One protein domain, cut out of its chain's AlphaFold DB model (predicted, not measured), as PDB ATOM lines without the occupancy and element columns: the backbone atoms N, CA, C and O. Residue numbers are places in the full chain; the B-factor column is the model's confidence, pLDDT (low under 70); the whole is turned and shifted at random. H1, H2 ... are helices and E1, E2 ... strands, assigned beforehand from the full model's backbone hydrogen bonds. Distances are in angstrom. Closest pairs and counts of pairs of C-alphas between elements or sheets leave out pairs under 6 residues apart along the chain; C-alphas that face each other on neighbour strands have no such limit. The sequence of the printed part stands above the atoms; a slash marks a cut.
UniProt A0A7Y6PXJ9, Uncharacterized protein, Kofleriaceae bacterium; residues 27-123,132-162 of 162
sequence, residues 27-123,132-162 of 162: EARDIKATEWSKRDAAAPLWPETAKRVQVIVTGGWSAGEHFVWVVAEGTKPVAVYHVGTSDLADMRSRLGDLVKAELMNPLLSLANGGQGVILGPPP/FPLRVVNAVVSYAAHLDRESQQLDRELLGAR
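AT A GLANCE: This is residues 27 to 123 and 132 to 162 of the 162 residues of an uncharacterized protein of Kofleriaceae bacterium (UniProt A0A7Y6PXJ9). A twisted sheet of four strands forms the middle layer, with a helix over each face: H1 runs along the strands on one face, and the longer H2 is set slantwise on the other. Residues 156 to 162, at the end of H2 and just after it, stick out, and the unnamed stretch 104 to 123 passes the E2 edge, where residues 114 to 115 pair with E2. The printed part has 128 residues with four named strands and two named helices, in the order E1 E2 E3 E4 H1 H2; the sheet's order is E1, E4, E3, E2, mixed, and the class is mixed, helices and strands. The whole is compact, with a radius of gyration of the C-alphas of 15.1 A, and elongated, spanning 49 by 31 by 24 A.

HOW THE PARTS SIT: E1, residues 33 to 35, is an edge strand, parallel to E4, residues 76 to 84, with N 34 and O 80 2.8 A apart. E2, residues 53 to 59, is the other edge strand; it forms an antiparallel hairpin with E3, residues 65 to 72, where N 56 and O 69 are 2.9 A apart. E3 and E4 form the next hairpin, with N 68 and O 81 2.8 A apart; E2, E3 and E4 are a meander, each strand the antiparallel neighbour of the one before. The sheet is only just strongly twisted, its C-alphas lying up to 4.2 A off the best plane. H1, residues 85 to 103, is on the sheet at a height of 11.1 A, over E3 and along the strands, at 8 degrees to E3 on the local plane; 2 of its C-alphas fall on E2, and it is only just not over that strand. The closest C-alphas of H1 and E3 are those of Thr 85 and Glu 65, 6.2 A apart. H2, residues 134 to 160, is on the opposite face at a height of 9.4 A, over E3 and E2 and slantwise to the strands, at 50 degrees to E3 on the local plane. The closest C-alphas of H2 and E2 are those of Ala 144 and Gln 54, 6.1 A apart. Every O i to N i+4 pair is within hydrogen-bond range in H2, and 13 of 15 are in H1.

IN THESE COORDINATES: E1 begins at C-alpha 33 (153.015, 129.163, 98.383) and is 6.4 A long. E2 measures 19.9 A, E3 23.1 A and E4 24.1 A. H1 begins at C-alpha 85 (166.509, 129.836, 90.310) and is 27.3 A long. H2, 38.1 A, ends at C-alpha 160 (175.045, 134.924, 130.888).

THE WHOLE: The two C-alphas farthest apart are those of Ser 62 and Arg 162, 49.7 A. Residues 124 to 131 are not printed; C-alphas 123 and 132 are 9.2 A apart across the cut. The link from E1 to E2 is long, 17 residues. The mean pLDDT of the printed part is 73.7; residues 49 to 50, 96 to 123 and 160 to 162 are under 70.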
ATOM      1  N   GLU A  27     147.123 126.568 111.251       74.12
ATOM      2  CA  GLU A  27     147.431 127.579 110.230       74.12
ATOM      3  C   GLU A  27     148.623 127.162 109.359       74.12
ATOM      4  O   GLU A  27     148.640 127.386 108.151       74.12
ATOM      5  N   ALA A  28     149.599 126.480 109.959       72.56
ATOM      6  CA  ALA A  28     150.745 125.934 109.248       72.56
ATOM      7  C   ALA A  28     150.358 124.839 108.238       72.56
ATOM      8  O   ALA A  28     151.102 124.592 107.290       72.56
ATOM      9  N   ARG A  29     149.218 124.162 108.432       73.75
ATOM     10  CA  ARG A  29     148.735 123.105 107.524       73.75
ATOM     11  C   ARG A  29     148.068 123.677 106.280       73.75
ATOM     12  O   ARG A  29     148.173 123.074 105.217       73.75
ATOM     13  N   ASP A  30     147.438 124.837 106.419       80.94
ATOM     14  CA  ASP A  30     146.720 125.515 105.340       80.94
ATOM     15  C   ASP A  30     147.607 126.493 104.559       80.94
ATOM     16  O   ASP A  30     147.137 127.166 103.636       80.94
ATOM     17  N   ILE A  31     148.896 126.573 104.909       82.44
ATOM     18  CA  ILE A  31     149.829 127.488 104.266       82.44
ATOM     19  C   ILE A  31     149.994 127.148 102.783       82.44
ATOM     20  O   ILE A  31     150.185 125.992 102.390       82.44
ATOM     21  N   LYS A  32     149.927 128.190 101.954       85.25
ATOM     22  CA  LYS A  32     150.067 128.105 100.499       85.25
ATOM     23  C   LYS A  32     151.282 128.894 100.055       85.25
ATOM     24  O   LYS A  32     151.608 129.927 100.638       85.25
ATOM     25  N   ALA A  33     151.931 128.419  98.997       87.56
ATOM     26  CA  ALA A  33     153.015 129.163  98.383       87.56
ATOM     27  C   ALA A  33     152.471 130.395  97.650       87.56
ATOM     28  O   ALA A  33     151.532 130.296  96.860       87.56
ATOM     29  N   THR A  34     153.091 131.543  97.892       88.94
ATOM     30  CA  THR A  34     152.916 132.750  97.083       88.94
ATOM     31  C   THR A  34     154.030 132.814  96.052       88.94
ATOM     32  O   THR A  34     155.202 132.674  96.388       88.94
ATOM     33  N   GLU A  35     153.678 133.026  94.791       89.31
ATOM     34  CA  GLU A  35     154.664 133.228  93.731       89.31
ATOM     35  C   GLU A  35     155.476 134.502  94.006       89.31
ATOM     36  O   GLU A  35     154.890 135.571  94.190       89.31
ATOM     37  N   TRP A  36     156.809 134.414  94.019       88.81
ATOM     38  CA  TRP A  36     157.669 135.554  94.356       88.81
ATOM     39  C   TRP A  36     157.456 136.752  93.438       88.81
ATOM     40  O   TRP A  36     157.311 137.877  93.914       88.81
ATOM     41  N   SER A  37     157.337 136.495  92.135       85.69
ATOM     42  CA  SER A  37     157.076 137.520  91.120       85.69
ATOM     43  C   SER A  37     155.714 138.210  91.268       85.69
ATOM     44  O   SER A  37     155.522 139.302  90.739       85.69
ATOM     45  N   LYS A  38     154.764 137.601  91.993       85.44
ATOM     46  CA  LYS A  38     153.420 138.153  92.244       85.44
ATOM     47  C   LYS A  38     153.269 138.747  93.642       85.44
ATOM     48  O   LYS A  38     152.177 139.191  93.995       85.44
ATOM     49  N   ARG A  39     154.328 138.726  94.452       84.75
ATOM     50  CA  ARG A  39     154.319 139.328  95.784       84.75
ATOM     51  C   ARG A  39     154.239 140.848  95.658       84.75
ATOM     52  O   ARG A  39     154.902 141.440  94.810       84.75
ATOM     53  N   ASP A  40     153.508 141.484  96.567       84.44
ATOM     54  CA  ASP A  40     153.666 142.917  96.798       84.44
ATOM     55  C   ASP A  40     155.082 143.199  97.331       84.44
ATOM     56  O   ASP A  40     155.498 142.693  98.380       84.44
ATOM     57  N   ALA A  41     155.851 143.990  96.580       80.94
ATOM     58  CA  ALA A  41     157.215 144.342  96.940       80.94
ATOM     59  C   ALA A  41     157.290 145.237  98.187       80.94
ATOM     60  O   ALA A  41     158.330 145.222  98.847       80.94
ATOM     61  N   ALA A  42     156.218 145.978  98.494       80.19
ATOM     62  CA  ALA A  42     156.109 146.846  99.662       80.19
ATOM     63  C   ALA A  42     155.668 146.093 100.927       80.19
ATOM     64  O   ALA A  42     155.915 146.568 102.034       80.19
ATOM     65  N   ALA A  43     155.045 144.920 100.781       80.44
ATOM     66  CA  ALA A  43     154.657 144.107 101.922       80.44
ATOM     67  C   ALA A  43     155.899 143.515 102.619       80.44
ATOM     68  O   ALA A  43     156.796 142.992 101.939       80.44
ATOM     69  N   PRO A  44     155.961 143.555 103.963       76.69
ATOM     70  CA  PRO A  44     157.065 142.964 104.706       76.69
ATOM     71  C   PRO A  44     157.101 141.439 104.509       76.69
ATOM     72  O   PRO A  44     156.068 140.786 104.349       76.69
ATOM     73  N   LEU A  45     158.308 140.860 104.512       77.12
ATOM     74  CA  LEU A  45     158.514 139.418 104.292       77.12
ATOM     75  C   LEU A  45     158.076 138.549 105.485       77.12
ATOM     76  O   LEU A  45     157.835 137.352 105.333       77.12
ATOM     77  N   TRP A  46     157.984 139.144 106.671       79.31
ATOM     78  CA  TRP A  46     157.468 138.540 107.896       79.31
ATOM     79  C   TRP A  46     156.775 139.607 108.746       79.31
ATOM     80  O   TRP A  46     156.999 140.798 108.528       79.31
ATOM     81  N   PRO A  47     155.936 139.213 109.720       71.06
ATOM     82  CA  PRO A  47     155.362 140.165 110.664       71.06
ATOM     83  C   PRO A  47     156.463 140.939 111.395       71.06
ATOM     84  O   PRO A  47     157.364 140.327 111.962       71.06
ATOM     85  N   GLU A  48     156.357 142.268 111.458       74.00
ATOM     86  CA  GLU A  48     157.316 143.127 112.181       74.00
ATOM     87  C   GLU A  48     157.381 142.821 113.688       74.00
ATOM     88  O   GLU A  48     158.334 143.175 114.373       74.00
ATOM     89  N   THR A  49     156.361 142.143 114.219       69.94
ATOM     90  CA  THR A  49     156.288 141.711 115.618       69.94
ATOM     91  C   THR A  49     157.029 140.402 115.897       69.94
ATOM     92  O   THR A  49     157.149 140.023 117.065       69.94
ATOM     93  N   ALA A  50     157.506 139.693 114.867       69.19
ATOM     94  CA  ALA A  50     158.289 138.476 115.041       69.19
ATOM     95  C   ALA A  50     159.664 138.830 115.617       69.19
ATOM     96  O   ALA A  50     160.411 139.605 115.027       69.19
ATOM     97  N   LYS A  51     160.013 138.252 116.770       70.31
ATOM     98  CA  LYS A  51     161.312 138.500 117.413       70.31
ATOM     99  C   LYS A  51     162.403 137.621 116.826       70.31
ATOM    100  O   LYS A  51     163.577 137.973 116.879       70.31
ATOM    101  N   ARG A  52     162.015 136.444 116.335       73.50
ATOM    102  CA  ARG A  52     162.919 135.431 115.794       73.50
ATOM    103  C   ARG A  52     162.326 134.890 114.510       73.50
ATOM    104  O   ARG A  52     161.180 134.436 114.494       73.50
ATOM    105  N   VAL A  53     163.123 134.928 113.451       78.75
ATOM    106  CA  VAL A  53     162.734 134.448 112.129       78.75
ATOM    107  C   VAL A  53     163.794 133.491 111.609       78.75
ATOM    108  O   VAL A  53     164.992 133.783 111.625       78.75
ATOM    109  N   GLN A  54     163.335 132.341 111.132       82.62
ATOM    110  CA  GLN A  54     164.126 131.373 110.396       82.62
ATOM    111  C   GLN A  54     163.645 131.335 108.950       82.62
ATOM    112  O   GLN A  54     162.456 131.161 108.673       82.62
ATOM    113  N   VAL A  55     164.589 131.473 108.022       83.75
ATOM    114  CA  VAL A  55     164.340 131.308 106.590       83.75
ATOM    115  C   VAL A  55     164.929 129.977 106.151       83.75
ATOM    116  O   VAL A  55     166.123 129.737 106.331       83.75
ATOM    117  N   ILE A  56     164.084 129.113 105.591       84.12
ATOM    118  CA  ILE A  56     164.437 127.754 105.177       84.12
ATOM    119  C   ILE A  56     164.129 127.603 103.693       84.12
ATOM    120  O   ILE A  56     163.002 127.822 103.259       84.12
ATOM    121  N   VAL A  57     165.119 127.190 102.905       85.56
ATOM    122  CA  VAL A  57     164.951 126.940 101.466       85.56
ATOM    123  C   VAL A  57     164.854 125.439 101.219       85.56
ATOM    124  O   VAL A  57     165.748 124.700 101.621       85.56
ATOM    125  N   THR A  58     163.808 124.992 100.526       84.25
ATOM    126  CA  THR A  58     163.642 123.608 100.056       84.25
ATOM    127  C   THR A  58     163.581 123.559  98.529       84.25
ATOM    128  O   THR A  58     163.304 124.566  97.878       84.25
ATOM    129  N   GLY A  59     163.813 122.384  97.938       79.81
ATOM    130  CA  GLY A  59     163.518 122.166  96.516       79.81
ATOM    131  C   GLY A  59     162.022 122.315  96.216       79.81
ATOM    132  O   GLY A  59     161.191 122.077  97.099       79.81
ATOM    133  N   GLY A  60     161.708 122.747  94.995       81.25
ATOM    134  CA  GLY A  60     160.354 122.851  94.456       81.25
ATOM    135  C   GLY A  60     159.828 121.531  93.888       81.25
ATOM    136  O   GLY A  60     160.370 120.460  94.174       81.25
ATOM    137  N   TRP A  61     158.756 121.602  93.096       78.75
ATOM    138  CA  TRP A  61     158.172 120.420  92.449       78.75
ATOM    139  C   TRP A  61     158.931 120.032  91.180       78.75
ATOM    140  O   TRP A  61     159.034 118.846  90.864       78.75
ATOM    141  N   SER A  62     159.498 121.024  90.496       80.25
ATOM    142  CA  SER A  62     160.282 120.863  89.276       80.25
ATOM    143  C   SER A  62     161.746 121.261  89.482       80.25
ATOM    144  O   SER A  62     162.114 121.966  90.424       80.25
ATOM    145  N   ALA A  63     162.615 120.818  88.571       81.56
ATOM    146  CA  ALA A  63     164.009 121.246  88.563       81.56
ATOM    147  C   ALA A  63     164.109 122.772  88.385       81.56
ATOM    148  O   ALA A  63     163.487 123.339  87.489       81.56
ATOM    149  N   GLY A  64     164.909 123.423  89.231       82.62
ATOM    150  CA  GLY A  64     165.097 124.877  89.214       82.62
ATOM    151  C   GLY A  64     164.033 125.677  89.974       82.62
ATOM    152  O   GLY A  64     164.166 126.900  90.071       82.62
ATOM    153  N   GLU A  65     163.027 125.007  90.539       85.12
ATOM    154  CA  GLU A  65     162.076 125.593  91.481       85.12
ATOM    155  C   GLU A  65     162.564 125.411  92.921       85.12
ATOM    156  O   GLU A  65     163.166 124.391  93.281       85.12
ATOM    157  N   HIS A  66     162.245 126.379  93.774       86.00
ATOM    158  CA  HIS A  66     162.464 126.302  95.211       86.00
ATOM    159  C   HIS A  66     161.256 126.840  95.976       86.00
ATOM    160  O   HIS A  66     160.515 127.698  95.493       86.00
ATOM    161  N   PHE A  67     161.100 126.366  97.212       88.00
ATOM    162  CA  PHE A  67     160.223 126.994  98.192       88.00
ATOM    163  C   PHE A  67     161.055 127.642  99.285       88.00
ATOM    164  O   PHE A  67     161.938 127.005  99.861       88.00
ATOM    165  N   VAL A  68     160.760 128.899  99.592       88.50
ATOM    166  CA  VAL A  68     161.388 129.630 100.689       88.50
ATOM    167  C   VAL A  68     160.366 129.831 101.789       88.50
ATOM    168  O   VAL A  68     159.407 130.584 101.647       88.50
ATOM    169  N   TRP A  69     160.576 129.114 102.879       88.81
ATOM    170  CA  TRP A  69     159.737 129.097 104.060       88.81
ATOM    171  C   TRP A  69     160.230 130.139 105.046       88.81
ATOM    172  O   TRP A  69     161.415 130.179 105.373       88.81
ATOM    173  N   VAL A  70     159.304 130.940 105.552       87.81
ATOM    174  CA  VAL A  70     159.551 131.885 106.633       87.81
ATOM    175  C   VAL A  70     158.831 131.366 107.864       87.81
ATOM    176  O   VAL A  70     157.606 131.218 107.863       87.81
ATOM    177  N   VAL A  71     159.597 131.051 108.903       85.94
ATOM    178  CA  VAL A  71     159.092 130.492 110.157       85.94
ATOM    179  C   VAL A  71     159.441 131.445 111.289       85.94
ATOM    180  O   VAL A  71     160.604 131.773 111.489       85.94
ATOM    181  N   ALA A  72     158.431 131.894 112.024       83.94
ATOM    182  CA  ALA A  72     158.598 132.715 113.210       83.94
ATOM    183  C   ALA A  72     158.648 131.843 114.472       83.94
ATOM    184  O   ALA A  72     157.918 130.849 114.589       83.94
ATOM    185  N   GLU A  73     159.480 132.243 115.434       82.81
ATOM    186  CA  GLU A  73     159.574 131.630 116.768       82.81
ATOM    187  C   GLU A  73     159.767 130.096 116.711       82.81
ATOM    188  O   GLU A  73     159.143 129.333 117.457       82.81
ATOM    189  N   GLY A  74     160.529 129.623 115.718       81.31
ATOM    190  CA  GLY A  74     160.849 128.214 115.484       81.31
ATOM    191  C   GLY A  74     159.690 127.315 115.048       81.31
ATOM    192  O   GLY A  74     159.926 126.199 114.599       81.31
ATOM    193  N   THR A  75     158.433 127.739 115.177       87.94
ATOM    194  CA  THR A  75     157.281 126.824 115.071       87.94
ATOM    195  C   THR A  75     156.123 127.339 114.233       87.94
ATOM    196  O   THR A  75     155.212 126.566 113.936       87.94
ATOM    197  N   LYS A  76     156.148 128.611 113.827       88.44
ATOM    198  CA  LYS A  76     155.031 129.270 113.145       88.44
ATOM    199  C   LYS A  76     155.406 129.617 111.704       88.44
ATOM    200  O   LYS A  76     155.980 130.678 111.481       88.44
ATOM    201  N   PRO A  77     155.120 128.764 110.707       88.56
ATOM    202  CA  PRO A  77     155.208 129.155 109.305       88.56
ATOM    203  C   PRO A  77     154.295 130.357 109.046       88.56
ATOM    204  O   PRO A  77     153.085 130.261 109.234       88.56
ATOM    205  N   VAL A  78     154.877 131.491 108.659       87.25
ATOM    206  CA  VAL A  78     154.148 132.747 108.405       87.25
ATOM    207  C   VAL A  78     154.014 133.044 106.917       87.25
ATOM    208  O   VAL A  78     153.042 133.667 106.503       87.25
ATOM    209  N   ALA A  79     154.964 132.578 106.105       87.94
ATOM    210  CA  ALA A  79     154.921 132.711 104.657       87.94
ATOM    211  C   ALA A  79     155.682 131.566 103.985       87.94
ATOM    212  O   ALA A  79     156.636 131.016 104.541       87.94
ATOM    213  N   VAL A  80     155.271 131.232 102.762       89.19
ATOM    214  CA  VAL A  80     156.046 130.381 101.857       89.19
ATOM    215  C   VAL A  80     156.052 131.031 100.490       89.19
ATOM    216  O   VAL A  80     154.995 131.384  99.968       89.19
ATOM    217  N   TYR A  81     157.234 131.168  99.905       89.94
ATOM    218  CA  TYR A  81     157.407 131.731  98.576       89.94
ATOM    219  C   TYR A  81     157.828 130.647  97.598       89.94
ATOM    220  O   TYR A  81     158.741 129.880  97.890       89.94
ATOM    221  N   HIS A  82     157.174 130.591  96.445       90.81
ATOM    222  CA  HIS A  82     157.656 129.833  95.300       90.81
ATOM    223  C   HIS A  82     158.588 130.731  94.488       90.81
ATOM    224  O   HIS A  82     158.203 131.846  94.130       90.81
ATOM    225  N   VAL A  83     159.820 130.275  94.264       90.31
ATOM    226  CA  VAL A  83     160.856 131.027  93.547       90.31
ATOM    227  C   VAL A  83     161.497 130.160  92.471       90.31
ATOM    228  O   VAL A  83     161.811 128.989  92.702       90.31
ATOM    229  N   GLY A  84     161.757 130.761  91.312       90.31
ATOM    230  CA  GLY A  84     162.683 130.198  90.337       90.31
ATOM    231  C   GLY A  84     164.144 130.387  90.758       90.31
ATOM    232  O   GLY A  84     164.470 131.158  91.663       90.31
ATOM    233  N   THR A  85     165.059 129.715  90.062       84.69
ATOM    234  CA  THR A  85     166.509 129.836  90.310       84.69
ATOM    235  C   THR A  85     167.013 131.278  90.158       84.69
ATOM    236  O   THR A  85     167.841 131.722  90.953       84.69
ATOM    237  N   SER A  86     166.504 132.026  89.171       85.94
ATOM    238  CA  SER A  86     166.828 133.449  88.982       85.94
ATOM    239  C   SER A  86     166.351 134.311  90.151       85.94
ATOM    240  O   SER A  86     167.072 135.194  90.610       85.94
ATOM    241  N   ASP A  87     165.162 134.011  90.665       88.00
ATOM    242  CA  ASP A  87     164.507 134.779  91.724       88.00
ATOM    243  C   ASP A  87     165.141 134.516  93.090       88.00
ATOM    244  O   ASP A  87     165.137 135.380  93.967       88.00
ATOM    245  N   LEU A  88     165.754 133.341  93.271       81.94
ATOM    246  CA  LEU A  88     166.457 132.992  94.501       81.94
ATOM    247  C   LEU A  88     167.627 133.948  94.788       81.94
ATOM    248  O   LEU A  88     167.915 134.228  95.952       81.94
ATOM    249  N   ALA A  89     168.297 134.463  93.752       81.56
ATOM    250  CA  ALA A  89     169.375 135.438  93.910       81.56
ATOM    251  C   ALA A  89     168.850 136.801  94.400       81.56
ATOM    252  O   ALA A  89     169.392 137.343  95.366       81.56
ATOM    253  N   ASP A  90     167.772 137.313  93.794       83.44
ATOM    254  CA  ASP A  90     167.089 138.542  94.239       83.44
ATOM    255  C   ASP A  90     166.588 138.397  95.681       83.44
ATOM    256  O   ASP A  90     166.866 139.237  96.541       83.44
ATOM    257  N   MET A  91     165.938 137.272  95.987       83.12
ATOM    258  CA  MET A  91     165.443 136.995  97.329       83.12
ATOM    259  C   MET A  91     166.573 136.970  98.364       83.12
ATOM    260  O   MET A  91     166.449 137.585  99.422       83.12
ATOM    261  N   ARG A  92     167.700 136.313  98.061       78.50
ATOM    262  CA  ARG A  92     168.880 136.302  98.940       78.50
ATOM    263  C   ARG A  92     169.441 137.700  99.178       78.50
ATOM    264  O   ARG A  92     169.815 137.993 100.310       78.50
ATOM    265  N   SER A  93     169.479 138.553  98.153       79.31
ATOM    266  CA  SER A  93     169.932 139.940  98.305       79.31
ATOM    267  C   SER A  93     169.048 140.703  99.291       79.31
ATOM    268  O   SER A  93     169.555 141.262 100.258       79.31
ATOM    269  N   ARG A  94     167.722 140.644  99.113       76.50
ATOM    270  CA  ARG A  94     166.766 141.336  99.994       76.50
ATOM    271  C   ARG A  94     166.801 140.823 101.430       76.50
ATOM    272  O   ARG A  94     166.748 141.617 102.364       76.50
ATOM    273  N   LEU A  95     166.913 139.506 101.612       74.44
ATOM    274  CA  LEU A  95     167.108 138.909 102.935       74.44
ATOM    275  C   LEU A  95     168.404 139.413 103.580       74.44
ATOM    276  O   LEU A  95     168.409 139.755 104.758       74.44
ATOM    277  N   GLY A  96     169.488 139.505 102.806       67.50
ATOM    278  CA  GLY A  96     170.761 140.048 103.270       67.50
ATOM    279  C   GLY A  96     170.667 141.509 103.711       67.50
ATOM    280  O   GLY A  96     171.249 141.865 104.734       67.50
ATOM    281  N   ASP A  97     169.925 142.343 102.985       68.19
ATOM    282  CA  ASP A  97     169.745 143.758 103.333       68.19
ATOM    283  C   ASP A  97     168.939 143.937 104.627       68.19
ATOM    284  O   ASP A  97     169.303 144.765 105.462       68.19
ATOM    285  N   LEU A  98     167.911 143.109 104.844       65.38
ATOM    286  CA  LEU A  98     167.141 143.093 106.094       65.38
ATOM    287  C   LEU A  98     168.013 142.690 107.291       65.38
ATOM    288  O   LEU A  98     168.040 143.389 108.300       65.38
ATOM    289  N   VAL A  99     168.797 141.614 107.155       60.25
ATOM    290  CA  VAL A  99     169.699 141.153 108.225       60.25
ATOM    291  C   VAL A  99     170.779 142.194 108.537       60.25
ATOM    292  O   VAL A  99     171.088 142.434 109.702       60.25
ATOM    293  N   LYS A 100     171.352 142.847 107.518       53.34
ATOM    294  CA  LYS A 100     172.344 143.917 107.719       53.34
ATOM    295  C   LYS A 100     171.760 145.116 108.464       53.34
ATOM    296  O   LYS A 100     172.443 145.660 109.329       53.34
ATOM    297  N   ALA A 101     170.532 145.521 108.138       52.00
ATOM    298  CA  ALA A 101     169.858 146.627 108.813       52.00
ATOM    299  C   ALA A 101     169.650 146.340 110.310       52.00
ATOM    300  O   ALA A 101     169.838 147.231 111.137       52.00
ATOM    301  N   GLU A 102     169.336 145.092 110.666       49.53
ATOM    302  CA  GLU A 102     169.172 144.670 112.061       49.53
ATOM    303  C   GLU A 102     170.507 144.547 112.807       49.53
ATOM    304  O   GLU A 102     170.608 145.023 113.931       49.53
ATOM    305  N   LEU A 103     171.570 144.025 112.176       42.44
ATOM    306  CA  LEU A 103     172.908 143.919 112.788       42.44
ATOM    307  C   LEU A 103     173.554 145.277 113.116       42.44
ATOM    308  O   LEU A 103     174.451 145.345 113.957       42.44
ATOM    309  N   MET A 104     173.114 146.366 112.476       35.16
ATOM    310  CA  MET A 104     173.514 147.726 112.857       35.16
ATOM    311  C   MET A 104     172.862 148.199 114.168       35.16
ATOM    312  O   MET A 104     173.263 149.232 114.707       35.16
ATOM    313  N   ASN A 105     171.900 147.447 114.711       35.19
ATOM    314  CA  ASN A 105     171.362 147.631 116.049       35.19
ATOM    315  C   ASN A 105     172.075 146.676 117.032       35.19
ATOM    316  O   ASN A 105     171.787 145.481 117.052       35.19
ATOM    317  N   PRO A 106     172.978 147.170 117.901       33.47
ATOM    318  CA  PRO A 106     173.804 146.325 118.769       33.47
ATOM    319  C   PRO A 106     173.019 145.542 119.841       33.47
ATOM    320  O   PRO A 106     173.616 144.746 120.564       33.47
ATOM    321  N   LEU A 107     171.704 145.761 119.963       38.34
ATOM    322  CA  LEU A 107     170.810 145.030 120.870       38.34
ATOM    323  C   LEU A 107     170.003 143.919 120.179       38.34
ATOM    324  O   LEU A 107     169.359 143.134 120.871       38.34
ATOM    325  N   LEU A 108     170.016 143.845 118.845       37.38
ATOM    326  CA  LEU A 108     169.238 142.887 118.062       37.38
ATOM    327  C   LEU A 108     170.156 142.182 117.067       37.38
ATOM    328  O   LEU A 108     170.500 142.698 116.013       37.38
ATOM    329  N   SER A 109     170.553 140.968 117.414       36.00
ATOM    330  CA  SER A 109     171.203 140.048 116.493       36.00
ATOM    331  C   SER A 109     170.610 138.680 116.742       36.00
ATOM    332  O   SER A 109     170.611 138.245 117.890       36.00
ATOM    333  N   LEU A 110     170.093 138.050 115.682       41.62
ATOM    334  CA  LEU A 110     170.340 136.648 115.321       41.62
ATOM    335  C   LEU A 110     169.237 136.130 114.384       41.62
ATOM    336  O   LEU A 110     168.426 135.267 114.734       41.62
ATOM    337  N   ALA A 111     169.251 136.608 113.138       43.06
ATOM    338  CA  ALA A 111     168.634 135.867 112.046       43.06
ATOM    339  C   ALA A 111     169.380 134.528 111.896       43.06
ATOM    340  O   ALA A 111     170.519 134.485 111.435       43.06
ATOM    341  N   ASN A 112     168.747 133.432 112.313       47.69
ATOM    342  CA  ASN A 112     169.285 132.085 112.127       47.69
ATOM    343  C   ASN A 112     168.665 131.497 110.867       47.69
ATOM    344  O   ASN A 112     167.618 130.855 110.898       47.69
ATOM    345  N   GLY A 113     169.294 131.789 109.731       45.03
ATOM    346  CA  GLY A 113     168.983 131.126 108.473       45.03
ATOM    347  C   GLY A 113     169.650 129.756 108.427       45.03
ATOM    348  O   GLY A 113     170.835 129.633 108.724       45.03
ATOM    349  N   GLY A 114     168.902 128.729 108.033       46.31
ATOM    350  CA  GLY A 114     169.438 127.393 107.786       46.31
ATOM    351  C   GLY A 114     169.039 126.922 106.395       46.31
ATOM    352  O   GLY A 114     167.880 127.042 105.996       46.31
ATOM    353  N   GLN A 115     169.989 126.378 105.637       46.53
ATOM    354  CA  GLN A 115     169.701 125.708 104.372       46.53
ATOM    355  C   GLN A 115     169.645 124.200 104.625       46.53
ATOM    356  O   GLN A 115     170.629 123.604 105.054       46.53
ATOM    357  N   GLY A 116     168.493 123.581 104.364       37.25
ATOM    358  CA  GLY A 116     168.281 122.145 104.543       37.25
ATOM    359  C   GLY A 116     167.828 121.476 103.249       37.25
ATOM    360  O   GLY A 116     167.170 122.092 102.415       37.25
ATOM    361  N   VAL A 117     168.154 120.196 103.082       38.62
ATOM    362  CA  VAL A 117     167.635 119.360 101.989       38.62
ATOM    363  C   VAL A 117     166.724 118.301 102.600       38.62
ATOM    364  O   VAL A 117     167.145 117.549 103.476       38.62
ATOM    365  N   ILE A 118     165.469 118.229 102.150       41.03
ATOM    366  CA  ILE A 118     164.563 117.144 102.541       41.03
ATOM    367  C   ILE A 118     164.956 115.903 101.733       41.03
ATOM    368  O   ILE A 118     164.727 115.848 100.527       41.03
ATOM    369  N   LEU A 119     165.561 114.913 102.393       33.31
ATOM    370  CA  LEU A 119     165.930 113.638 101.777       33.31
ATOM    371  C   LEU A 119     164.699 112.722 101.689       33.31
ATOM    372  O   LEU A 119     164.181 112.246 102.697       33.31
ATOM    373  N   GLY A 120     164.217 112.492 100.470       35.75
ATOM    374  CA  GLY A 120     163.104 111.600 100.147       35.75
ATOM    375  C   GLY A 120     162.668 111.794  98.691       35.75
ATOM    376  O   GLY A 120     163.045 112.801  98.089       35.75
ATOM    377  N   PRO A 121     161.895 110.870  98.090       36.97
ATOM    378  CA  PRO A 121     161.338 111.115  96.765       36.97
ATOM    379  C   PRO A 121     160.507 112.411  96.807       36.97
ATOM    380  O   PRO A 121     159.721 112.583  97.758       36.97
ATOM    381  N   PRO A 122     160.681 113.330  95.833       49.47
ATOM    382  CA  PRO A 122     159.913 114.565  95.803       49.47
ATOM    383  C   PRO A 122     158.424 114.204  95.869       49.47
ATOM    384  O   PRO A 122     157.996 113.244  95.215       49.47
ATOM    385  N   PRO A 123     157.623 114.872  96.718       57.41
ATOM    386  CA  PRO A 123     156.183 114.676  96.677       57.41
ATOM    387  C   PRO A 123     155.682 114.909  95.247       57.41
ATOM    388  O   PRO A 123     156.191 115.814  94.584       57.41
ATOM    389  N   PHE A 132     150.709 122.251 101.353       82.00
ATOM    390  CA  PHE A 132     151.863 121.351 101.341       82.00
ATOM    391  C   PHE A 132     151.533 119.999 101.991       82.00
ATOM    392  O   PHE A 132     150.772 119.951 102.960       82.00
ATOM    393  N   PRO A 133     152.142 118.880 101.544       82.00
ATOM    394  CA  PRO A 133     152.018 117.614 102.257       82.00
ATOM    395  C   PRO A 133     152.458 117.777 103.716       82.00
ATOM    396  O   PRO A 133     153.543 118.297 103.977       82.00
ATOM    397  N   LEU A 134     151.673 117.260 104.666       82.38
ATOM    398  CA  LEU A 134     151.934 117.440 106.102       82.38
ATOM    399  C   LEU A 134     153.349 117.001 106.521       82.38
ATOM    400  O   LEU A 134     153.950 117.593 107.409       82.38
ATOM    401  N   ARG A 135     153.924 115.996 105.845       80.38
ATOM    402  CA  ARG A 135     155.312 115.560 106.074       80.38
ATOM    403  C   ARG A 135     156.345 116.661 105.806       80.38
ATOM    404  O   ARG A 135     157.331 116.738 106.528       80.38
ATOM    405  N   VAL A 136     156.116 117.493 104.789       83.44
ATOM    406  CA  VAL A 136     157.000 118.607 104.416       83.44
ATOM    407  C   VAL A 136     156.885 119.705 105.463       83.44
ATOM    408  O   VAL A 136     157.901 120.116 106.013       83.44
ATOM    409  N   VAL A 137     155.654 120.092 105.819       86.06
ATOM    410  CA  VAL A 137     155.400 121.089 106.872       86.06
ATOM    411  C   VAL A 137     156.044 120.655 108.192       86.06
ATOM    412  O   VAL A 137     156.793 121.420 108.793       86.06
ATOM    413  N   ASN A 138     155.841 119.401 108.608       84.88
ATOM    414  CA  ASN A 138     156.450 118.849 109.820       84.88
ATOM    415  C   ASN A 138     157.985 118.893 109.776       84.88
ATOM    416  O   ASN A 138     158.605 119.193 110.796       84.88
ATOM    417  N   ALA A 139     158.603 118.578 108.633       83.81
ATOM    418  CA  ALA A 139     160.057 118.609 108.482       83.81
ATOM    419  C   ALA A 139     160.602 120.039 108.601       83.81
ATOM    420  O   ALA A 139     161.543 120.268 109.358       83.81
ATOM    421  N   VAL A 140     159.968 120.999 107.923       86.25
ATOM    422  CA  VAL A 140     160.341 122.421 107.975       86.25
ATOM    423  C   VAL A 140     160.194 122.968 109.393       86.25
ATOM    424  O   VAL A 140     161.140 123.540 109.925       86.25
ATOM    425  N   VAL A 141     159.050 122.736 110.042       89.00
ATOM    426  CA  VAL A 141     158.797 123.193 111.417       89.00
ATOM    427  C   VAL A 141     159.753 122.534 112.413       89.00
ATOM    428  O   VAL A 141     160.252 123.191 113.321       89.00
ATOM    429  N   SER A 142     160.065 121.248 112.239       85.69
ATOM    430  CA  SER A 142     161.031 120.564 113.109       85.69
ATOM    431  C   SER A 142     162.437 121.136 112.974       85.69
ATOM    432  O   SER A 142     163.125 121.304 113.980       85.69
ATOM    433  N   TYR A 143     162.844 121.456 111.745       84.44
ATOM    434  CA  TYR A 143     164.131 122.077 111.472       84.44
ATOM    435  C   TYR A 143     164.197 123.509 112.022       84.44
ATOM    436  O   TYR A 143     165.142 123.841 112.731       84.44
ATOM    437  N   ALA A 144     163.156 124.319 111.812       85.94
ATOM    438  CA  ALA A 144     163.058 125.660 112.386       85.94
ATOM    439  C   ALA A 144     163.130 125.640 113.921       85.94
ATOM    440  O   ALA A 144     163.885 126.407 114.511       85.94
ATOM    441  N   ALA A 145     162.417 124.719 114.574       87.25
ATOM    442  CA  ALA A 145     162.421 124.599 116.030       87.25
ATOM    443  C   ALA A 145     163.791 124.173 116.575       87.25
ATOM    444  O   ALA A 145     164.140 124.496 117.709       87.25
ATOM    445  N   HIS A 146     164.562 123.416 115.792       83.69
ATOM    446  CA  HIS A 146     165.933 123.069 116.142       83.69
ATOM    447  C   HIS A 146     166.856 124.289 116.069       83.69
ATOM    448  O   HIS A 146     167.493 124.583 117.079       83.69
ATOM    449  N   LEU A 147     166.843 125.026 114.951       80.44
ATOM    450  CA  LEU A 147     167.612 126.268 114.784       80.44
ATOM    451  C   LEU A 147     167.268 127.303 115.860       80.44
ATOM    452  O   LEU A 147     168.142 127.983 116.396       80.44
ATOM    453  N   ASP A 148     165.984 127.409 116.201       84.31
ATOM    454  CA  ASP A 148     165.525 128.339 117.220       84.31
ATOM    455  C   ASP A 148     166.113 128.004 118.596       84.31
ATOM    456  O   ASP A 148     166.655 128.888 119.255       84.31
ATOM    457  N   ARG A 149     166.102 126.723 118.996       84.94
ATOM    458  CA  ARG A 149     166.711 126.272 120.259       84.94
ATOM    459  C   ARG A 149     168.218 126.503 120.309       84.94
ATOM    460  O   ARG A 149     168.710 126.932 121.350       84.94
ATOM    461  N   GLU A 150     168.934 126.209 119.225       81.69
ATOM    462  CA  GLU A 150     170.387 126.429 119.150       81.69
ATOM    463  C   GLU A 150     170.723 127.905 119.344       81.69
ATOM    464  O   GLU A 150     171.575 128.264 120.153       81.69
ATOM    465  N   SER A 151     169.972 128.775 118.684       76.00
ATOM    466  CA  SER A 151     170.148 130.210 118.827       76.00
ATOM    467  C   SER A 151     169.796 130.720 120.231       76.00
ATOM    468  O   SER A 151     170.556 131.489 120.807       76.00
ATOM    469  N   GLN A 152     168.719 130.227 120.854       81.19
ATOM    470  CA  GLN A 152     168.398 130.564 122.252       81.19
ATOM    471  C   GLN A 152     169.474 130.087 123.235       81.19
ATOM    472  O   GLN A 152     169.633 130.645 124.323       81.19
ATOM    473  N   GLN A 153     170.173 128.996 122.920       82.25
ATOM    474  CA  GLN A 153     171.304 128.551 123.719       82.25
ATOM    475  C   GLN A 153     172.485 129.516 123.573       82.25
ATOM    476  O   GLN A 153     173.000 129.962 124.597       82.25
ATOM    477  N   LEU A 154     172.837 129.900 122.345       75.81
ATOM    478  CA  LEU A 154     173.885 130.893 122.085       75.81
ATOM    479  C   LEU A 154     173.586 132.234 122.772       75.81
ATOM    480  O   LEU A 154     174.462 132.786 123.431       75.81
ATOM    481  N   ASP A 155     172.343 132.717 122.703       74.12
ATOM    482  CA  ASP A 155     171.907 133.938 123.392       74.12
ATOM    483  C   ASP A 155     172.168 133.863 124.900       74.12
ATOM    484  O   ASP A 155     172.695 134.798 125.504       74.12
ATOM    485  N   ARG A 156     171.818 132.732 125.525       77.81
ATOM    486  CA  ARG A 156     172.025 132.516 126.965       77.81
ATOM    487  C   ARG A 156     173.502 132.460 127.329       77.81
ATOM    488  O   ARG A 156     173.875 133.006 128.362       77.81
ATOM    489  N   GLU A 157     174.328 131.824 126.505       78.00
ATOM    490  CA  GLU A 157     175.776 131.744 126.721       78.00
ATOM    491  C   GLU A 157     176.435 133.126 126.593       78.00
ATOM    492  O   GLU A 157     177.234 133.508 127.443       78.00
ATOM    493  N   LEU A 158     176.046 133.917 125.591       72.56
ATOM    494  CA  LEU A 158     176.601 135.252 125.356       72.56
ATOM    495  C   LEU A 158     176.139 136.290 126.390       72.56
ATOM    496  O   LEU A 158     176.919 137.164 126.774       72.56
ATOM    497  N   LEU A 159     174.884 136.215 126.841       75.75
ATOM    498  CA  LEU A 159     174.320 137.154 127.817       75.75
ATOM    499  C   LEU A 159     174.605 136.753 129.270       75.75
ATOM    500  O   LEU A 159     174.711 137.632 130.119       75.75
ATOM    501  N   GLY A 160     174.734 135.455 129.558       64.56
ATOM    502  CA  GLY A 160     175.045 134.924 130.888       64.56
ATOM    503  C   GLY A 160     176.537 134.904 131.236       64.56
ATOM    504  O   GLY A 160     176.879 134.669 132.390       64.56
ATOM    505  N   ALA A 161     177.424 135.153 130.267       58.12
ATOM    506  CA  ALA A 161     178.868 135.301 130.479       58.12
ATOM    507  C   ALA A 161     179.297 136.727 130.900       58.12
ATOM    508  O   ALA A 161     180.491 137.032 130.891       58.12
ATOM    509  N   ARG A 162     178.341 137.603 131.232       48.25
ATOM    510  CA  ARG A 162     178.570 138.958 131.761       48.25
ATOM    511  C   ARG A 162     178.275 139.012 133.252       48.25
ATOM    512  O   ARG A 162     178.991 139.773 133.935       48.25
TER     513      ARG A 162